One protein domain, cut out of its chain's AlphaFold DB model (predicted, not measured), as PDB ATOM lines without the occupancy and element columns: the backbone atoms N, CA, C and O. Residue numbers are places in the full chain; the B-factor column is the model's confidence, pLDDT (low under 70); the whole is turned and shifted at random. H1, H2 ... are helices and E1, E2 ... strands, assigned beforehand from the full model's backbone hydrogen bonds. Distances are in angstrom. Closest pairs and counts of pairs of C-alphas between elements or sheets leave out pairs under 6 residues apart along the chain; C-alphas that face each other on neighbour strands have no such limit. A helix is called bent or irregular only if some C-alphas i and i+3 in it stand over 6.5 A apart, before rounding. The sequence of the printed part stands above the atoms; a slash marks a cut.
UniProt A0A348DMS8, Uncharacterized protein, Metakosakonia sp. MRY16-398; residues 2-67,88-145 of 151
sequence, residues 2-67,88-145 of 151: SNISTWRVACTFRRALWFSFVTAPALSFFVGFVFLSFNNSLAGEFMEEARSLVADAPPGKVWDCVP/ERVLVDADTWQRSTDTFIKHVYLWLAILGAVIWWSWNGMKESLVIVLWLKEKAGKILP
ATOM      1  N   SER A   2     180.470 174.412 244.366       60.84
ATOM      2  CA  SER A   2     181.645 173.602 244.767       60.84
ATOM      3  C   SER A   2     182.656 173.252 243.655       60.84
ATOM      4  O   SER A   2     183.839 173.063 243.935       60.84
ATOM      5  N   ASN A   3     182.227 173.155 242.389       64.38
ATOM      6  CA  ASN A   3     183.125 172.809 241.273       64.38
ATOM      7  C   ASN A   3     184.125 173.937 240.949       64.38
ATOM      8  O   ASN A   3     185.300 173.678 240.705       64.38
ATOM      9  N   ILE A   4     183.682 175.197 241.024       66.81
ATOM     10  CA  ILE A   4     184.505 176.378 240.708       66.81
ATOM     11  C   ILE A   4     185.585 176.612 241.777       66.81
ATOM     12  O   ILE A   4     186.722 176.939 241.435       66.81
ATOM     13  N   SER A   5     185.265 176.412 243.062       71.75
ATOM     14  CA  SER A   5     186.249 176.525 244.150       71.75
ATOM     15  C   SER A   5     187.296 175.412 244.078       71.75
ATOM     16  O   SER A   5     188.488 175.683 244.192       71.75
ATOM     17  N   THR A   6     186.872 174.178 243.795       77.62
ATOM     18  CA  THR A   6     187.777 173.023 243.684       77.62
ATOM     19  C   THR A   6     188.748 173.163 242.508       77.62
ATOM     20  O   THR A   6     189.942 172.923 242.674       77.62
ATOM     21  N   TRP A   7     188.274 173.618 241.341       82.00
ATOM     22  CA  TRP A   7     189.132 173.864 240.175       82.00
ATOM     23  C   TRP A   7     190.193 174.936 240.444       82.00
ATOM     24  O   TRP A   7     191.359 174.770 240.080       82.00
ATOM     25  N   ARG A   8     189.801 176.030 241.111       81.12
ATOM     26  CA  ARG A   8     190.722 177.108 241.485       81.12
ATOM     27  C   ARG A   8     191.814 176.595 242.420       81.12
ATOM     28  O   ARG A   8     192.985 176.806 242.133       81.12
ATOM     29  N   VAL A   9     191.434 175.864 243.467       81.12
ATOM     30  CA  VAL A   9     192.374 175.272 244.431       81.12
ATOM     31  C   VAL A   9     193.347 174.319 243.731       81.12
ATOM     32  O   VAL A   9     194.557 174.457 243.897       81.12
ATOM     33  N   ALA A  10     192.853 173.419 242.876       85.44
ATOM     34  CA  ALA A  10     193.702 172.513 242.099       85.44
ATOM     35  C   ALA A  10     194.687 173.266 241.184       85.44
ATOM     36  O   ALA A  10     195.870 172.924 241.120       85.44
ATOM     37  N   CYS A  11     194.231 174.325 240.509       86.06
ATOM     38  CA  CYS A  11     195.101 175.165 239.688       86.06
ATOM     39  C   CYS A  11     196.174 175.883 240.516       86.06
ATOM     40  O   CYS A  11     197.325 175.945 240.076       86.06
ATOM     41  N   THR A  12     195.824 176.400 241.696       86.00
ATOM     42  CA  THR A  12     196.772 177.054 242.607       86.00
ATOM     43  C   THR A  12     197.821 176.064 243.105       86.00
ATOM     44  O   THR A  12     199.012 176.357 243.010       86.00
ATOM     45  N   PHE A  13     197.416 174.865 243.540       86.69
ATOM     46  CA  PHE A  13     198.355 173.813 243.950       86.69
ATOM     47  C   PHE A  13     199.289 173.400 242.815       86.69
ATOM     48  O   PHE A  13     200.497 173.332 243.013       86.69
ATOM     49  N   ARG A  14     198.758 173.186 241.606       91.00
ATOM     50  CA  ARG A  14     199.578 172.849 240.435       91.00
ATOM     51  C   ARG A  14     200.621 173.927 240.140       91.00
ATOM     52  O   ARG A  14     201.767 173.601 239.851       91.00
ATOM     53  N   ARG A  15     200.231 175.204 240.203       90.31
ATOM     54  CA  ARG A  15     201.149 176.334 239.990       90.31
ATOM     55  C   ARG A  15     202.212 176.414 241.081       90.31
ATOM     56  O   ARG A  15     203.376 176.590 240.746       90.31
ATOM     57  N   ALA A  16     201.821 176.227 242.340       89.94
ATOM     58  CA  ALA A  16     202.746 176.197 243.467       89.94
ATOM     59  C   ALA A  16     203.775 175.071 243.304       89.94
ATOM     60  O   ALA A  16     204.971 175.329 243.346       89.94
ATOM     61  N   LEU A  17     203.323 173.844 243.020       93.19
ATOM     62  CA  LEU A  17     204.206 172.697 242.798       93.19
ATOM     63  C   LEU A  17     205.155 172.927 241.620       93.19
ATOM     64  O   LEU A  17     206.347 172.664 241.740       93.19
ATOM     65  N   TRP A  18     204.650 173.452 240.502       94.12
ATOM     66  CA  TRP A  18     205.488 173.755 239.343       94.12
ATOM     67  C   TRP A  18     206.544 174.815 239.664       94.12
ATOM     68  O   TRP A  18     207.715 174.646 239.338       94.12
ATOM     69  N   PHE A  19     206.153 175.893 240.341       93.25
ATOM     70  CA  PHE A  19     207.090 176.936 240.736       93.25
ATOM     71  C   PHE A  19     208.160 176.400 241.694       93.25
ATOM     72  O   PHE A  19     209.346 176.624 241.468       93.25
ATOM     73  N   SER A  20     207.756 175.656 242.725       94.12
ATOM     74  CA  SER A  20     208.657 175.125 243.751       94.12
ATOM     75  C   SER A  20     209.604 174.058 243.226       94.12
ATOM     76  O   SER A  20     210.781 174.104 243.544       94.12
ATOM     77  N   PHE A  21     209.134 173.097 242.431       94.50
ATOM     78  CA  PHE A  21     209.989 171.999 241.973       94.50
ATOM     79  C   PHE A  21     210.712 172.303 240.666       94.50
ATOM     80  O   PHE A  21     211.745 171.703 240.417       94.50
ATOM     81  N   VAL A  22     210.209 173.207 239.825       95.19
ATOM     82  CA  VAL A  22     210.795 173.439 238.496       95.19
ATOM     83  C   VAL A  22     211.415 174.823 238.424       95.19
ATOM     84  O   VAL A  22     212.623 174.950 238.246       95.19
ATOM     85  N   THR A  23     210.607 175.872 238.580       94.44
ATOM     86  CA  THR A  23     211.058 177.245 238.313       94.44
ATOM     87  C   THR A  23     212.117 177.716 239.304       94.44
ATOM     88  O   THR A  23     213.146 178.230 238.876       94.44
ATOM     89  N   ALA A  24     211.886 177.550 240.609       94.31
ATOM     90  CA  ALA A  24     212.792 178.058 241.634       94.31
ATOM     91  C   ALA A  24     214.164 177.352 241.605       94.31
ATOM     92  O   ALA A  24     215.160 178.062 241.466       94.31
ATOM     93  N   PRO A  25     214.268 176.005 241.615       95.88
ATOM     94  CA  PRO A  25     215.560 175.331 241.524       95.88
ATOM     95  C   PRO A  25     216.294 175.636 240.213       95.88
ATOM     96  O   PRO A  25     217.487 175.933 240.244       95.88
ATOM     97  N   ALA A  26     215.596 175.634 239.068       96.38
ATOM     98  CA  ALA A  26     216.214 175.931 237.774       96.38
ATOM     99  C   ALA A  26     216.764 177.362 237.711       96.38
ATOM    100  O   ALA A  26     217.887 177.569 237.253       96.38
ATOM    101  N   LEU A  27     216.002 178.344 238.204       96.38
ATOM    102  CA  LEU A  27     216.450 179.734 238.258       96.38
ATOM    103  C   LEU A  27     217.650 179.892 239.196       96.38
ATOM    104  O   LEU A  27     218.606 180.576 238.841       96.38
ATOM    105  N   SER A  28     217.633 179.243 240.362       94.94
ATOM    106  CA  SER A  28     218.758 179.268 241.302       94.94
ATOM    107  C   SER A  28     220.030 178.678 240.697       94.94
ATOM    108  O   SER A  28     221.083 179.309 240.787       94.94
ATOM    109  N   PHE A  29     219.949 177.520 240.030       94.50
ATOM    110  CA  PHE A  29     221.107 176.948 239.337       94.50
ATOM    111  C   PHE A  29     221.587 177.826 238.184       94.50
ATOM    112  O   PHE A  29     222.790 177.999 238.020       94.50
ATOM    113  N   PHE A  30     220.670 178.423 237.418       95.38
ATOM    114  CA  PHE A  30     221.029 179.345 236.343       95.38
ATOM    115  C   PHE A  30     221.763 180.583 236.870       95.38
ATOM    116  O   PHE A  30     222.826 180.929 236.361       95.38
ATOM    117  N   VAL A  31     221.245 181.226 237.919       94.00
ATOM    118  CA  VAL A  31     221.902 182.384 238.542       94.00
ATOM    119  C   VAL A  31     223.262 181.992 239.118       94.00
ATOM    120  O   VAL A  31     224.230 182.719 238.911       94.00
ATOM    121  N   GLY A  32     223.366 180.835 239.779       90.94
ATOM    122  CA  GLY A  32     224.642 180.318 240.280       90.94
ATOM    123  C   GLY A  32     225.659 180.082 239.162       90.94
ATOM    124  O   GLY A  32     226.804 180.516 239.266       90.94
ATOM    125  N   PHE A  33     225.225 179.475 238.058       90.50
ATOM    126  CA  PHE A  33     226.050 179.262 236.869       90.50
ATOM    127  C   PHE A  33     226.551 180.583 236.272       90.50
ATOM    128  O   PHE A  33     227.741 180.738 236.006       90.50
ATOM    129  N   VAL A  34     225.656 181.559 236.102       91.81
ATOM    130  CA  VAL A  34     225.999 182.892 235.587       91.81
ATOM    131  C   VAL A  34     226.981 183.605 236.521       91.81
ATOM    132  O   VAL A  34     227.960 184.183 236.054       91.81
ATOM    133  N   PHE A  35     226.766 183.529 237.835       89.25
ATOM    134  CA  PHE A  35     227.662 184.128 238.823       89.25
ATOM    135  C   PHE A  35     229.069 183.522 238.753       89.25
ATOM    136  O   PHE A  35     230.053 184.260 238.721       89.25
ATOM    137  N   LEU A  36     229.178 182.195 238.664       86.56
ATOM    138  CA  LEU A  36     230.465 181.521 238.480       86.56
ATOM    139  C   LEU A  36     231.138 181.936 237.165       86.56
ATOM    140  O   LEU A  36     232.338 182.192 237.159       86.56
ATOM    141  N   SER A  37     230.364 182.090 236.086       86.06
ATOM    142  CA  SER A  37     230.874 182.506 234.773       86.06
ATOM    143  C   SER A  37     231.467 183.913 234.739       86.06
ATOM    144  O   SER A  37     232.303 184.180 233.878       86.06
ATOM    145  N   PHE A  38     231.010 184.824 235.599       84.25
ATOM    146  CA  PHE A  38     231.541 186.188 235.646       84.25
ATOM    147  C   PHE A  38     232.752 186.329 236.567       84.25
ATOM    148  O   PHE A  38     233.578 187.208 236.334       84.25
ATOM    149  N   ASN A  39     232.861 185.493 237.603       78.69
ATOM    150  CA  ASN A  39     233.954 185.582 238.573       78.69
ATOM    151  C   ASN A  39     235.176 184.746 238.168       78.69
ATOM    152  O   ASN A  39     236.293 185.156 238.455       78.69
ATOM    153  N   ASN A  40     234.976 183.610 237.490       79.94
ATOM    154  CA  ASN A  40     236.039 182.684 237.100       79.94
ATOM    155  C   ASN A  40     235.778 182.068 235.717       79.94
ATOM    156  O   ASN A  40     234.674 182.111 235.172       79.94
ATOM    157  N   SER A  41     236.801 181.423 235.151       86.44
ATOM    158  CA  SER A  41     236.594 180.515 234.022       86.44
ATOM    159  C   SER A  41     235.901 179.249 234.518       86.44
ATOM    160  O   SER A  41     236.516 178.463 235.233       86.44
ATOM    161  N   LEU A  42     234.650 179.013 234.106       85.62
ATOM    162  CA  LEU A  42     233.890 177.804 234.468       85.62
ATOM    163  C   LEU A  42     234.652 176.514 234.154       85.62
ATOM    164  O   LEU A  42     234.695 175.591 234.961       85.62
ATOM    165  N   ALA A  43     235.266 176.457 232.971       89.06
ATOM    166  CA  ALA A  43     236.056 175.306 232.555       89.06
ATOM    167  C   ALA A  43     237.363 175.195 233.355       89.06
ATOM    168  O   ALA A  43     237.826 174.087 233.607       89.06
ATOM    169  N   GLY A  44     237.946 176.330 233.753       88.44
ATOM    170  CA  GLY A  44     239.134 176.369 234.603       88.44
ATOM    171  C   GLY A  44     238.848 175.813 235.993       88.44
ATOM    172  O   GLY A  44     239.525 174.883 236.411       88.44
ATOM    173  N   GLU A  45     237.800 176.315 236.644       89.31
ATOM    174  CA  GLU A  45     237.367 175.870 237.973       89.31
ATOM    175  C   GLU A  45     237.011 174.380 237.976       89.31
ATOM    176  O   GLU A  45     237.470 173.623 238.824       89.31
ATOM    177  N   PHE A  46     236.256 173.928 236.970       89.44
ATOM    178  CA  PHE A  46     235.922 172.514 236.817       89.44
ATOM    179  C   PHE A  46     237.171 171.637 236.671       89.44
ATOM    180  O   PHE A  46     237.262 170.577 237.288       89.44
ATOM    181  N   MET A  47     238.133 172.060 235.847       92.69
ATOM    182  CA  MET A  47     239.376 171.316 235.649       92.69
ATOM    183  C   MET A  47     240.251 171.314 236.902       92.69
ATOM    184  O   MET A  47     240.906 170.310 237.171       92.69
ATOM    185  N   GLU A  48     240.286 172.417 237.645       91.62
ATOM    186  CA  GLU A  48     241.037 172.517 238.894       91.62
ATOM    187  C   GLU A  48     240.448 171.597 239.961       91.62
ATOM    188  O   GLU A  48     241.178 170.799 240.544       91.62
ATOM    189  N   GLU A  49     239.127 171.604 240.126       90.00
ATOM    190  CA  GLU A  49     238.448 170.731 241.084       90.00
ATOM    191  C   GLU A  49     238.543 169.250 240.681       90.00
ATOM    192  O   GLU A  49     238.799 168.373 241.501       90.00
ATOM    193  N   ALA A  50     238.438 168.932 239.388       90.69
ATOM    194  CA  ALA A  50     238.661 167.566 238.920       90.69
ATOM    195  C   ALA A  50     240.099 167.093 239.200       90.69
ATOM    196  O   ALA A  50     240.318 165.946 239.597       90.69
ATOM    197  N   ARG A  51     241.098 167.967 239.019       91.31
ATOM    198  CA  ARG A  51     242.489 167.643 239.365       91.31
ATOM    199  C   ARG A  51     242.676 167.527 240.869       91.31
ATOM    200  O   ARG A  51     243.363 166.607 241.300       91.31
ATOM    201  N   SER A  52     242.061 168.390 241.672       89.44
ATOM    202  CA  SER A  52     242.159 168.325 243.132       89.44
ATOM    203  C   SER A  52     241.617 166.991 243.674       89.44
ATOM    204  O   SER A  52     242.190 166.427 244.609       89.44
ATOM    205  N   LEU A  53     240.593 166.425 243.033       90.75
ATOM    206  CA  LEU A  53     240.005 165.141 243.416       90.75
ATOM    207  C   LEU A  53     240.819 163.924 242.952       90.75
ATOM    208  O   LEU A  53     240.888 162.933 243.678       90.75
ATOM    209  N   VAL A  54     241.421 163.965 241.756       92.94
ATOM    210  CA  VAL A  54     241.934 162.747 241.087       92.94
ATOM    211  C   VAL A  54     243.452 162.754 240.864       92.94
ATOM    212  O   VAL A  54     244.027 161.703 240.581       92.94
ATOM    213  N   ALA A  55     244.135 163.895 241.000       91.31
ATOM    214  CA  ALA A  55     245.584 163.964 240.803       91.31
ATOM    215  C   ALA A  55     246.307 162.987 241.738       91.31
ATOM    216  O   ALA A  55     246.115 163.012 242.955       91.31
ATOM    217  N   ASP A  56     247.111 162.103 241.142       90.44
ATOM    218  CA  ASP A  56     247.900 161.074 241.826       90.44
ATOM    219  C   ASP A  56     247.083 160.092 242.695       90.44
ATOM    220  O   ASP A  56     247.647 159.332 243.486       90.44
ATOM    221  N   ALA A  57     245.753 160.071 242.549       89.06
ATOM    222  CA  ALA A  57     244.896 159.139 243.264       89.06
ATOM    223  C   ALA A  57     244.971 157.737 242.620       89.06
ATOM    224  O   ALA A  57     244.914 157.611 241.391       89.06
ATOM    225  N   PRO A  58     245.071 156.657 243.417       90.94
ATOM    226  CA  PRO A  58     244.973 155.300 242.897       90.94
ATOM    227  C   PRO A  58     243.631 155.055 242.184       90.94
ATOM    228  O   PRO A  58     242.623 155.669 242.547       90.94
ATOM    229  N   PRO A  59     243.569 154.109 241.230       89.00
ATOM    230  CA  PRO A  59     242.320 153.755 240.565       89.00
ATOM    231  C   PRO A  59     241.213 153.413 241.571       89.00
ATOM    232  O   PRO A  59     241.423 152.624 242.491       89.00
ATOM    233  N   GLY A  60     240.031 154.003 241.383       91.31
ATOM    234  CA  GLY A  60     238.873 153.791 242.257       91.31
ATOM    235  C   GLY A  60     238.867 154.630 243.538       91.31
ATOM    236  O   GLY A  60     237.957 154.462 244.349       91.31
ATOM    237  N   LYS A  61     239.829 155.543 243.727       92.12
ATOM    238  CA  LYS A  61     239.861 156.466 244.867       92.12
ATOM    239  C   LYS A  61     239.926 157.921 244.435       92.12
ATOM    240  O   LYS A  61     240.407 158.239 243.352       92.12
ATOM    241  N   VAL A  62     239.445 158.789 245.313       94.38
ATOM    242  CA  VAL A  62     239.513 160.245 245.179       94.38
ATOM    243  C   VAL A  62     240.017 160.853 246.479       94.38
ATOM    244  O   VAL A  62     239.854 160.275 247.559       94.38
ATOM    245  N   TRP A  63     240.648 162.014 246.374       91.62
ATOM    246  CA  TRP A  63     240.993 162.820 247.533       91.62
ATOM    247  C   TRP A  63     239.748 163.509 248.075       91.62
ATOM    248  O   TRP A  63     239.004 164.124 247.318       91.62
ATOM    249  N   ASP A  64     239.553 163.450 249.385       89.75
ATOM    250  CA  ASP A  64     238.498 164.191 250.071       89.75
ATOM    251  C   ASP A  64     239.058 164.841 251.341       89.75
ATOM    252  O   ASP A  64     240.052 164.366 251.906       89.75
ATOM    253  N   CYS A  65     238.443 165.936 251.786       86.62
ATOM    254  CA  CYS A  65     238.827 166.614 253.019       86.62
ATOM    255  C   CYS A  65     237.873 166.224 254.144       86.62
ATOM    256  O   CYS A  65     236.750 166.722 254.232       86.62
ATOM    257  N   VAL A  66     238.332 165.349 255.037       82.25
ATOM    258  CA  VAL A  66     237.541 164.915 256.193       82.25
ATOM    259  C   VAL A  66     237.979 165.667 257.449       82.25
ATOM    260  O   VAL A  66     239.156 166.008 257.585       82.25
ATOM    261  N   PRO A  67     237.070 165.941 258.402       78.81
ATOM    262  CA  PRO A  67     237.465 166.470 259.701       78.81
ATOM    263  C   PRO A  67     238.506 165.545 260.347       78.81
ATOM    264  O   PRO A  67     238.314 164.322 260.312       78.81
ATOM    265  N   GLU A  88     241.785 166.975 257.162       83.62
ATOM    266  CA  GLU A  88     242.813 166.022 256.757       83.62
ATOM    267  C   GLU A  88     242.454 165.477 255.372       83.62
ATOM    268  O   GLU A  88     241.341 164.990 255.152       83.62
ATOM    269  N   ARG A  89     243.386 165.592 254.420       84.56
ATOM    270  CA  ARG A  89     243.179 165.113 253.051       84.56
ATOM    271  C   ARG A  89     243.426 163.607 253.013       84.56
ATOM    272  O   ARG A  89     244.555 163.164 253.215       84.56
ATOM    273  N   VAL A  90     242.382 162.831 252.754       89.56
ATOM    274  CA  VAL A  90     242.424 161.362 252.791       89.56
ATOM    275  C   VAL A  90     241.935 160.762 251.479       89.56
ATOM    276  O   VAL A  90     241.148 161.368 250.755       89.56
ATOM    277  N   LEU A  91     242.401 159.549 251.177       91.00
ATOM    278  CA  LEU A  91     241.915 158.772 250.040       91.00
ATOM    279  C   LEU A  91     240.620 158.053 250.419       91.00
ATOM    280  O   LEU A  91     240.626 157.161 251.274       91.00
ATOM    281  N   VAL A  92     239.533 158.404 249.742       92.56
ATOM    282  CA  VAL A  92     238.208 157.797 249.906       92.56
ATOM    283  C   VAL A  92     237.860 157.010 248.648       92.56
ATOM    284  O   VAL A  92     238.270 157.369 247.545       92.56
ATOM    285  N   ASP A  93     237.114 155.918 248.800       94.06
ATOM    286  CA  ASP A  93     236.599 155.172 247.653       94.06
ATOM    287  C   ASP A  93     235.656 156.053 246.825       94.06
ATOM    288  O   ASP A  93     234.755 156.703 247.373       94.06
ATOM    289  N   ALA A  94     235.843 156.044 245.504       92.69
ATOM    290  CA  ALA A  94     235.078 156.867 244.573       92.69
ATOM    291  C   ALA A  94     233.566 156.647 244.733       92.69
ATOM    292  O   ALA A  94     232.809 157.611 244.781       92.69
ATOM    293  N   ASP A  95     233.131 155.403 244.928       94.25
ATOM    294  CA  ASP A  95     231.726 155.036 245.126       94.25
ATOM    295  C   ASP A  95     231.112 155.708 246.366       94.25
ATOM    296  O   ASP A  95     229.943 156.106 246.376       94.25
ATOM    297  N   THR A  96     231.896 155.812 247.444       93.06
ATOM    298  CA  THR A  96     231.461 156.428 248.704       93.06
ATOM    299  C   THR A  96     231.349 157.935 248.535       93.06
ATOM    300  O   THR A  96     230.337 158.522 248.928       93.06
ATOM    301  N   TRP A  97     232.344 158.544 247.887       92.50
ATOM    302  CA  TRP A  97     232.319 159.961 247.545       92.50
ATOM    303  C   TRP A  97     231.135 160.293 246.624       92.50
ATOM    304  O   TRP A  97     230.361 161.195 246.928       92.50
ATOM    305  N   GLN A  98     230.898 159.499 245.574       94.38
ATOM    306  CA  GLN A  98     229.772 159.677 244.650       94.38
ATOM    307  C   GLN A  98     228.424 159.636 245.371       94.38
ATOM    308  O   GLN A  98     227.604 160.533 245.188       94.38
ATOM    309  N   ARG A  99     228.191 158.645 246.243       95.31
ATOM    310  CA  ARG A  99     226.939 158.575 247.019       95.31
ATOM    311  C   ARG A  99     226.759 159.779 247.940       95.31
ATOM    312  O   ARG A  99     225.632 160.259 248.092       95.31
ATOM    313  N   SER A 100     227.842 160.243 248.562       93.50
ATOM    314  CA  SER A 100     227.830 161.435 249.414       93.50
ATOM    315  C   SER A 100     227.454 162.678 248.601       93.50
ATOM    316  O   SER A 100     226.486 163.367 248.932       93.50
ATOM    317  N   THR A 101     228.131 162.892 247.471       93.31
ATOM    318  CA  THR A 101     227.892 164.008 246.549       93.31
ATOM    319  C   THR A 101     226.477 163.981 245.967       93.31
ATOM    320  O   THR A 101     225.781 164.995 245.993       93.31
ATOM    321  N   ASP A 102     225.980 162.821 245.533       96.06
ATOM    322  CA  ASP A 102     224.604 162.660 245.044       96.06
ATOM    323  C   ASP A 102     223.568 163.005 246.118       96.06
ATOM    324  O   ASP A 102     222.533 163.622 245.842       96.06
ATOM    325  N   THR A 103     223.829 162.596 247.359       96.75
ATOM    326  CA  THR A 103     222.959 162.897 248.500       96.75
ATOM    327  C   THR A 103     222.968 164.394 248.798       96.75
ATOM    328  O   THR A 103     221.904 164.989 248.983       96.75
ATOM    329  N   PHE A 104     224.139 165.028 248.756       94.94
ATOM    330  CA  PHE A 104     224.278 166.473 248.889       94.94
ATOM    331  C   PHE A 104     223.499 167.227 247.799       94.94
ATOM    332  O   PHE A 104     222.687 168.094 248.128       94.94
ATOM    333  N   ILE A 105     223.648 166.851 246.523       95.25
ATOM    334  CA  ILE A 105     222.925 167.471 245.398       95.25
ATOM    335  C   ILE A 105     221.406 167.364 245.596       95.25
ATOM    336  O   ILE A 105     220.684 168.352 245.430       95.25
ATOM    337  N   LYS A 106     220.909 166.189 246.006       95.75
ATOM    338  CA  LYS A 106     219.481 165.987 246.314       95.75
ATOM    339  C   LYS A 106     219.013 166.904 247.442       95.75
ATOM    340  O   LYS A 106     217.945 167.504 247.327       95.75
ATOM    341  N   HIS A 107     219.795 167.043 248.511       97.00
ATOM    342  CA  HIS A 107     219.454 167.949 249.607       97.00
ATOM    343  C   HIS A 107     219.421 169.408 249.159       97.00
ATOM    344  O   HIS A 107     218.446 170.093 249.464       97.00
ATOM    345  N   VAL A 108     220.421 169.874 248.405       96.69
ATOM    346  CA  VAL A 108     220.440 171.238 247.850       96.69
ATOM    347  C   VAL A 108     219.186 171.492 247.017       96.69
ATOM    348  O   VAL A 108     218.495 172.487 247.230       96.69
ATOM    349  N   TYR A 109     218.831 170.564 246.129       96.75
ATOM    350  CA  TYR A 109     217.619 170.671 245.322       96.75
ATOM    351  C   TYR A 109     216.348 170.775 246.179       96.75
ATOM    352  O   TYR A 109     215.511 171.649 245.948       96.75
ATOM    353  N   LEU A 110     216.200 169.909 247.185       96.50
ATOM    354  CA  LEU A 110     215.039 169.924 248.080       96.50
ATOM    355  C   LEU A 110     214.955 171.225 248.884       96.50
ATOM    356  O   LEU A 110     213.864 171.778 249.026       96.50
ATOM    357  N   TRP A 111     216.085 171.753 249.357       97.44
ATOM    358  CA  TRP A 111     216.134 173.051 250.029       97.44
ATOM    359  C   TRP A 111     215.687 174.187 249.110       97.44
ATOM    360  O   TRP A 111     214.857 175.001 249.515       97.44
ATOM    361  N   LEU A 112     216.156 174.213 247.858       96.81
ATOM    362  CA  LEU A 112     215.700 175.188 246.863       96.81
ATOM    363  C   LEU A 112     214.196 175.066 246.591       96.81
ATOM    364  O   LEU A 112     213.510 176.083 246.475       96.81
ATOM    365  N   ALA A 113     213.658 173.845 246.556       96.38
ATOM    366  CA  ALA A 113     212.229 173.630 246.364       96.38
ATOM    367  C   ALA A 113     211.386 174.126 247.551       96.38
ATOM    368  O   ALA A 113     210.353 174.775 247.350       96.38
ATOM    369  N   ILE A 114     211.846 173.883 248.783       95.94
ATOM    370  CA  ILE A 114     211.216 174.400 250.006       95.94
ATOM    371  C   ILE A 114     211.253 175.931 250.011       95.94
ATOM    372  O   ILE A 114     210.218 176.564 250.225       95.94
ATOM    373  N   LEU A 115     212.403 176.540 249.710       95.50
ATOM    374  CA  LEU A 115     212.528 177.995 249.602       95.50
ATOM    375  C   LEU A 115     211.594 178.559 248.525       95.50
ATOM    376  O   LEU A 115     210.888 179.534 248.778       95.50
ATOM    377  N   GLY A 116     211.504 177.907 247.365       94.50
ATOM    378  CA  GLY A 116     210.551 178.257 246.314       94.50
ATOM    379  C   GLY A 116     209.098 178.198 246.788       94.50
ATOM    380  O   GLY A 116     208.316 179.102 246.496       94.50
ATOM    381  N   ALA A 117     208.727 177.180 247.571       92.69
ATOM    382  CA  ALA A 117     207.396 177.085 248.178       92.69
ATOM    383  C   ALA A 117     207.127 178.221 249.173       92.69
ATOM    384  O   ALA A 117     206.049 178.812 249.139       92.69
ATOM    385  N   VAL A 118     208.108 178.568 250.010       91.69
ATOM    386  CA  VAL A 118     208.004 179.683 250.964       91.69
ATOM    387  C   VAL A 118     207.866 181.021 250.235       91.69
ATOM    388  O   VAL A 118     207.013 181.827 250.607       91.69
ATOM    389  N   ILE A 119     208.636 181.254 249.170       91.50
ATOM    390  CA  ILE A 119     208.543 182.466 248.338       91.50
ATOM    391  C   ILE A 119     207.172 182.550 247.659       91.50
ATOM    392  O   ILE A 119     206.488 183.569 247.772       91.50
ATOM    393  N   TRP A 120     206.734 181.466 247.010       90.25
ATOM    394  CA  TRP A 120     205.419 181.398 246.372       90.25
ATOM    395  C   TRP A 120     204.295 181.664 247.369       90.25
ATOM    396  O   TRP A 120     203.371 182.431 247.082       90.25
ATOM    397  N   TRP A 121     204.376 181.038 248.545       86.44
ATOM    398  CA  TRP A 121     203.426 181.245 249.624       86.44
ATOM    399  C   TRP A 121     203.443 182.693 250.099       86.44
ATOM    400  O   TRP A 121     202.388 183.289 250.240       86.44
ATOM    401  N   SER A 122     204.612 183.301 250.277       85.94
ATOM    402  CA  SER A 122     204.728 184.677 250.771       85.94
ATOM    403  C   SER A 122     204.129 185.698 249.796       85.94
ATOM    404  O   SER A 122     203.476 186.647 250.224       85.94
ATOM    405  N   TRP A 123     204.272 185.484 248.486       84.62
ATOM    406  CA  TRP A 123     203.685 186.361 247.462       84.62
ATOM    407  C   TRP A 123     202.181 186.141 247.240       84.62
ATOM    408  O   TRP A 123     201.471 187.085 246.898       84.62
ATOM    409  N   ASN A 124     201.665 184.930 247.472       78.31
ATOM    410  CA  ASN A 124     200.252 184.585 247.235       78.31
ATOM    411  C   ASN A 124     199.414 184.423 248.531       78.31
ATOM    412  O   ASN A 124     198.217 184.118 248.484       78.31
ATOM    413  N   GLY A 125     200.029 184.624 249.698       65.81
ATOM    414  CA  GLY A 125     199.695 183.923 250.944       65.81
ATOM    415  C   GLY A 125     198.471 184.356 251.729       65.81
ATOM    416  O   GLY A 125     198.048 183.601 252.595       65.81
ATOM    417  N   MET A 126     197.853 185.508 251.459       62.97
ATOM    418  CA  MET A 126     196.627 185.887 252.190       62.97
ATOM    419  C   MET A 126     195.339 185.494 251.465       62.97
ATOM    420  O   MET A 126     194.368 185.097 252.100       62.97
ATOM    421  N   LYS A 127     195.305 185.593 250.133       68.00
ATOM    422  CA  LYS A 127     194.072 185.354 249.365       68.00
ATOM    423  C   LYS A 127     193.868 183.870 249.072       68.00
ATOM    424  O   LYS A 127     192.757 183.368 249.202       68.00
ATOM    425  N   GLU A 128     194.941 183.160 248.732       70.88
ATOM    426  CA  GLU A 128     194.875 181.737 248.387       70.88
ATOM    427  C   GLU A 128     194.741 180.844 249.631       70.88
ATOM    428  O   GLU A 128     194.023 179.846 249.596       70.88
ATOM    429  N   SER A 129     195.342 181.229 250.763       70.69
ATOM    430  CA  SER A 129     195.231 180.481 252.024       70.69
ATOM    431  C   SER A 129     193.801 180.459 252.564       70.69
ATOM    432  O   SER A 129     193.305 179.396 252.932       70.69
ATOM    433  N   LEU A 130     193.092 181.593 252.531       72.94
ATOM    434  CA  LEU A 130     191.683 181.672 252.928       72.94
ATOM    435  C   LEU A 130     190.791 180.782 252.056       72.94
ATOM    436  O   LEU A 130     189.918 180.090 252.576       72.94
ATOM    437  N   VAL A 131     191.029 180.748 250.741       75.50
ATOM    438  CA  VAL A 131     190.285 179.880 249.812       75.50
ATOM    439  C   VAL A 131     190.539 178.402 250.120       75.50
ATOM    440  O   VAL A 131     189.590 177.618 250.143       75.50
ATOM    441  N   ILE A 132     191.787 178.024 250.408       76.81
ATOM    442  CA  ILE A 132     192.155 176.649 250.775       76.81
ATOM    443  C   ILE A 132     191.518 176.249 252.114       76.81
ATOM    444  O   ILE A 132     190.931 175.173 252.207       76.81
ATOM    445  N   VAL A 133     191.567 177.112 253.133       79.94
ATOM    446  CA  VAL A 133     190.962 176.850 254.453       79.94
ATOM    447  C   VAL A 133     189.441 176.715 254.352       79.94
ATOM    448  O   VAL A 133     188.867 175.785 254.922       79.94
ATOM    449  N   LEU A 134     188.775 177.593 253.595       80.44
ATOM    450  CA  LEU A 134     187.329 177.507 253.361       80.44
ATOM    451  C   LEU A 134     186.950 176.228 252.606       80.44
ATOM    452  O   LEU A 134     185.976 175.569 252.970       80.44
ATOM    453  N   TRP A 135     187.739 175.843 251.601       80.38
ATOM    454  CA  TRP A 135     187.543 174.598 250.861       80.38
ATOM    455  C   TRP A 135     187.744 173.356 251.749       80.38
ATOM    456  O   TRP A 135     186.921 172.438 251.713       80.38
ATOM    457  N   LEU A 136     188.776 173.345 252.602       83.06
ATOM    458  CA  LEU A 136     189.020 172.275 253.579       83.06
ATOM    459  C   LEU A 136     187.868 172.157 254.582       83.06
ATOM    460  O   LEU A 136     187.399 171.051 254.850       83.06
ATOM    461  N   LYS A 137     187.360 173.290 255.087       84.31
ATOM    462  CA  LYS A 137     186.203 173.332 255.990       84.31
ATOM    463  C   LYS A 137     184.936 172.784 255.320       84.31
ATOM    464  O   LYS A 137     184.226 171.990 255.935       84.31
ATOM    465  N   GLU A 138     184.669 173.154 254.063       83.44
ATOM    466  CA  GLU A 138     183.536 172.626 253.280       83.44
ATOM    467  C   GLU A 138     183.645 171.104 253.088       83.44
ATOM    468  O   GLU A 138     182.653 170.384 253.219       83.44
ATOM    469  N   LYS A 139     184.848 170.594 252.792       81.00
ATOM    470  CA  LYS A 139     185.088 169.157 252.604       81.00
ATOM    471  C   LYS A 139     184.970 168.370 253.907       81.00
ATOM    472  O   LYS A 139     184.265 167.364 253.920       81.00
ATOM    473  N   ALA A 140     185.571 168.842 254.997       81.38
ATOM    474  CA  ALA A 140     185.466 168.206 256.312       81.38
ATOM    475  C   ALA A 140     184.005 168.142 256.801       81.38
ATOM    476  O   ALA A 140     183.557 167.108 257.298       81.38
ATOM    477  N   GLY A 141     183.232 169.210 256.572       78.50
ATOM    478  CA  GLY A 141     181.809 169.269 256.913       78.50
ATOM    479  C   GLY A 141     180.920 168.291 256.136       78.50
ATOM    480  O   GLY A 141     179.865 167.926 256.636       78.50
ATOM    481  N   LYS A 142     181.336 167.828 254.948       71.69
ATOM    482  CA  LYS A 142     180.615 166.793 254.179       71.69
ATOM    483  C   LYS A 142     180.962 165.367 254.607       71.69
ATOM    484  O   LYS A 142     180.149 164.480 254.399       71.69
ATOM    485  N   ILE A 143     182.135 165.152 255.205       62.94
ATOM    486  CA  ILE A 143     182.617 163.825 255.627       62.94
ATOM    487  C   ILE A 143     182.038 163.434 257.000       62.94
ATOM    488  O   ILE A 143     181.681 162.278 257.221       62.94
ATOM    489  N   LEU A 144     181.884 164.404 257.908       59.62
ATOM    490  CA  LEU A 144     181.337 164.207 259.260       59.62
ATOM    491  C   LEU A 144     179.879 163.690 259.344       59.62
ATOM    492  O   LEU A 144     179.628 162.844 260.203       59.62
ATOM    493  N   PRO A 145     178.904 164.128 258.520       57.16
ATOM    494  CA  PRO A 145     177.529 163.620 258.601       57.16
ATOM    495  C   PRO A 145     177.383 162.175 258.100       57.16
ATOM    496  O   PRO A 145     176.521 161.453 258.590       57.16
TER     497      PRO A 145
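What this domain is: This is residues 2 to 67 and 88 to 145 of the 151 residues of an uncharacterized protein of Metakosakonia sp. MRY16-398 (UniProt A0A348DMS8). Two long helices, the slightly bent H1 and H3, cross as an X near Ser 20, Ala 24 and Gly 116. On one side of the crossing H1b, H2, a small two-stranded sheet and the first part of H3 make an open frame with an empty middle; on the other side H4 folds back from the end of H3 and crosses H1a. The printed part has 124 residues with four named helices and two named strands, in the order H1 H2 E1 E2 H3 H4; the sheet is E1 - E2, antiparallel, and the class is mostly helix. The whole is extended, with a radius of gyration of the C-alphas of 22.8 A, and elongated, spanning 71 by 37 by 23 A.

How they stand to each other: Begin at the sheet, where E1, residues 61 to 66, and E2, residues 88 to 93, are antiparallel neighbours at 142 degrees; look for N 62 and O 92, 2.9 A apart, and N 88 and O 66, 2.8 A apart, both within hydrogen-bond range. H2, residues 42 to 54, comes closest to E1 at the C-alphas of Leu 53 and Trp 63, 4.8 A apart. H3, residues 94 to 124, follows E2 by a tight link. H1, residues 2 to 39, was assigned as one helix by its hydrogen bonds but is bent, with C-alphas 21 and 24 6.7 A apart; its arms, H1a (residues 2 to 21) and H1b (residues 24 to 39), stand at a shallow tilt of 25 degrees. H1b and H2 are close but not clearly touching, about perpendicular at 86 degrees, with the C-alphas of Leu 36 and Leu 42 closest at 6.5 A. H1b touches H3 with residues 24 to 28 alone, at a steep tilt of 67 degrees, opposite ways; the closest C-alphas, of Ala 24 and Gly 116, are 5.2 A apart. H1a touches H3 with residues 16 to 21 alone, at a steep tilt of 43 degrees, opposite ways, closest at the C-alphas of Ser 20 and Gly 116, 4.5 A. H4, residues 127 to 143, touches H1a at a steep tilt of 55 degrees, opposite ways, with the C-alphas of Val 9 and Ile 132 closest at 6.5 A. H3 and H4 meet only through their link, and H2 and H3 are apart. In H1a, H1b, H2, H3 and H4 every O i to N i+4 pair is within hydrogen-bond range.

Where its parts are: Find C-alpha 94 at (235.078, 156.867, 244.573); from there H3 runs 44.6 A to C-alpha 124. Find C-alpha 2 at (181.645, 173.602, 244.767), where H1a begins its 28.5 A; H1b adds an arm of 22.7 A. H4 spans 25.2 A and ends at C-alpha 143, (182.617, 163.825, 255.627).

The domain as a whole: Look for the two C-alphas farthest apart at Asp 56 and Pro 145, 72.4 A. Residues 68 to 87 are not printed, and C-alphas 67 and 88 are 6.1 A apart across this cut. Of the links that are printed whole, none is long. Residues 99 to 107, in H3, stand free, and so do residues 140 to 145, of which 140 to 143 belong to H4. The mean pLDDT of the printed part is 87.0; it is under 70 at residues 2 to 4, 125 to 127 and 143 to 145.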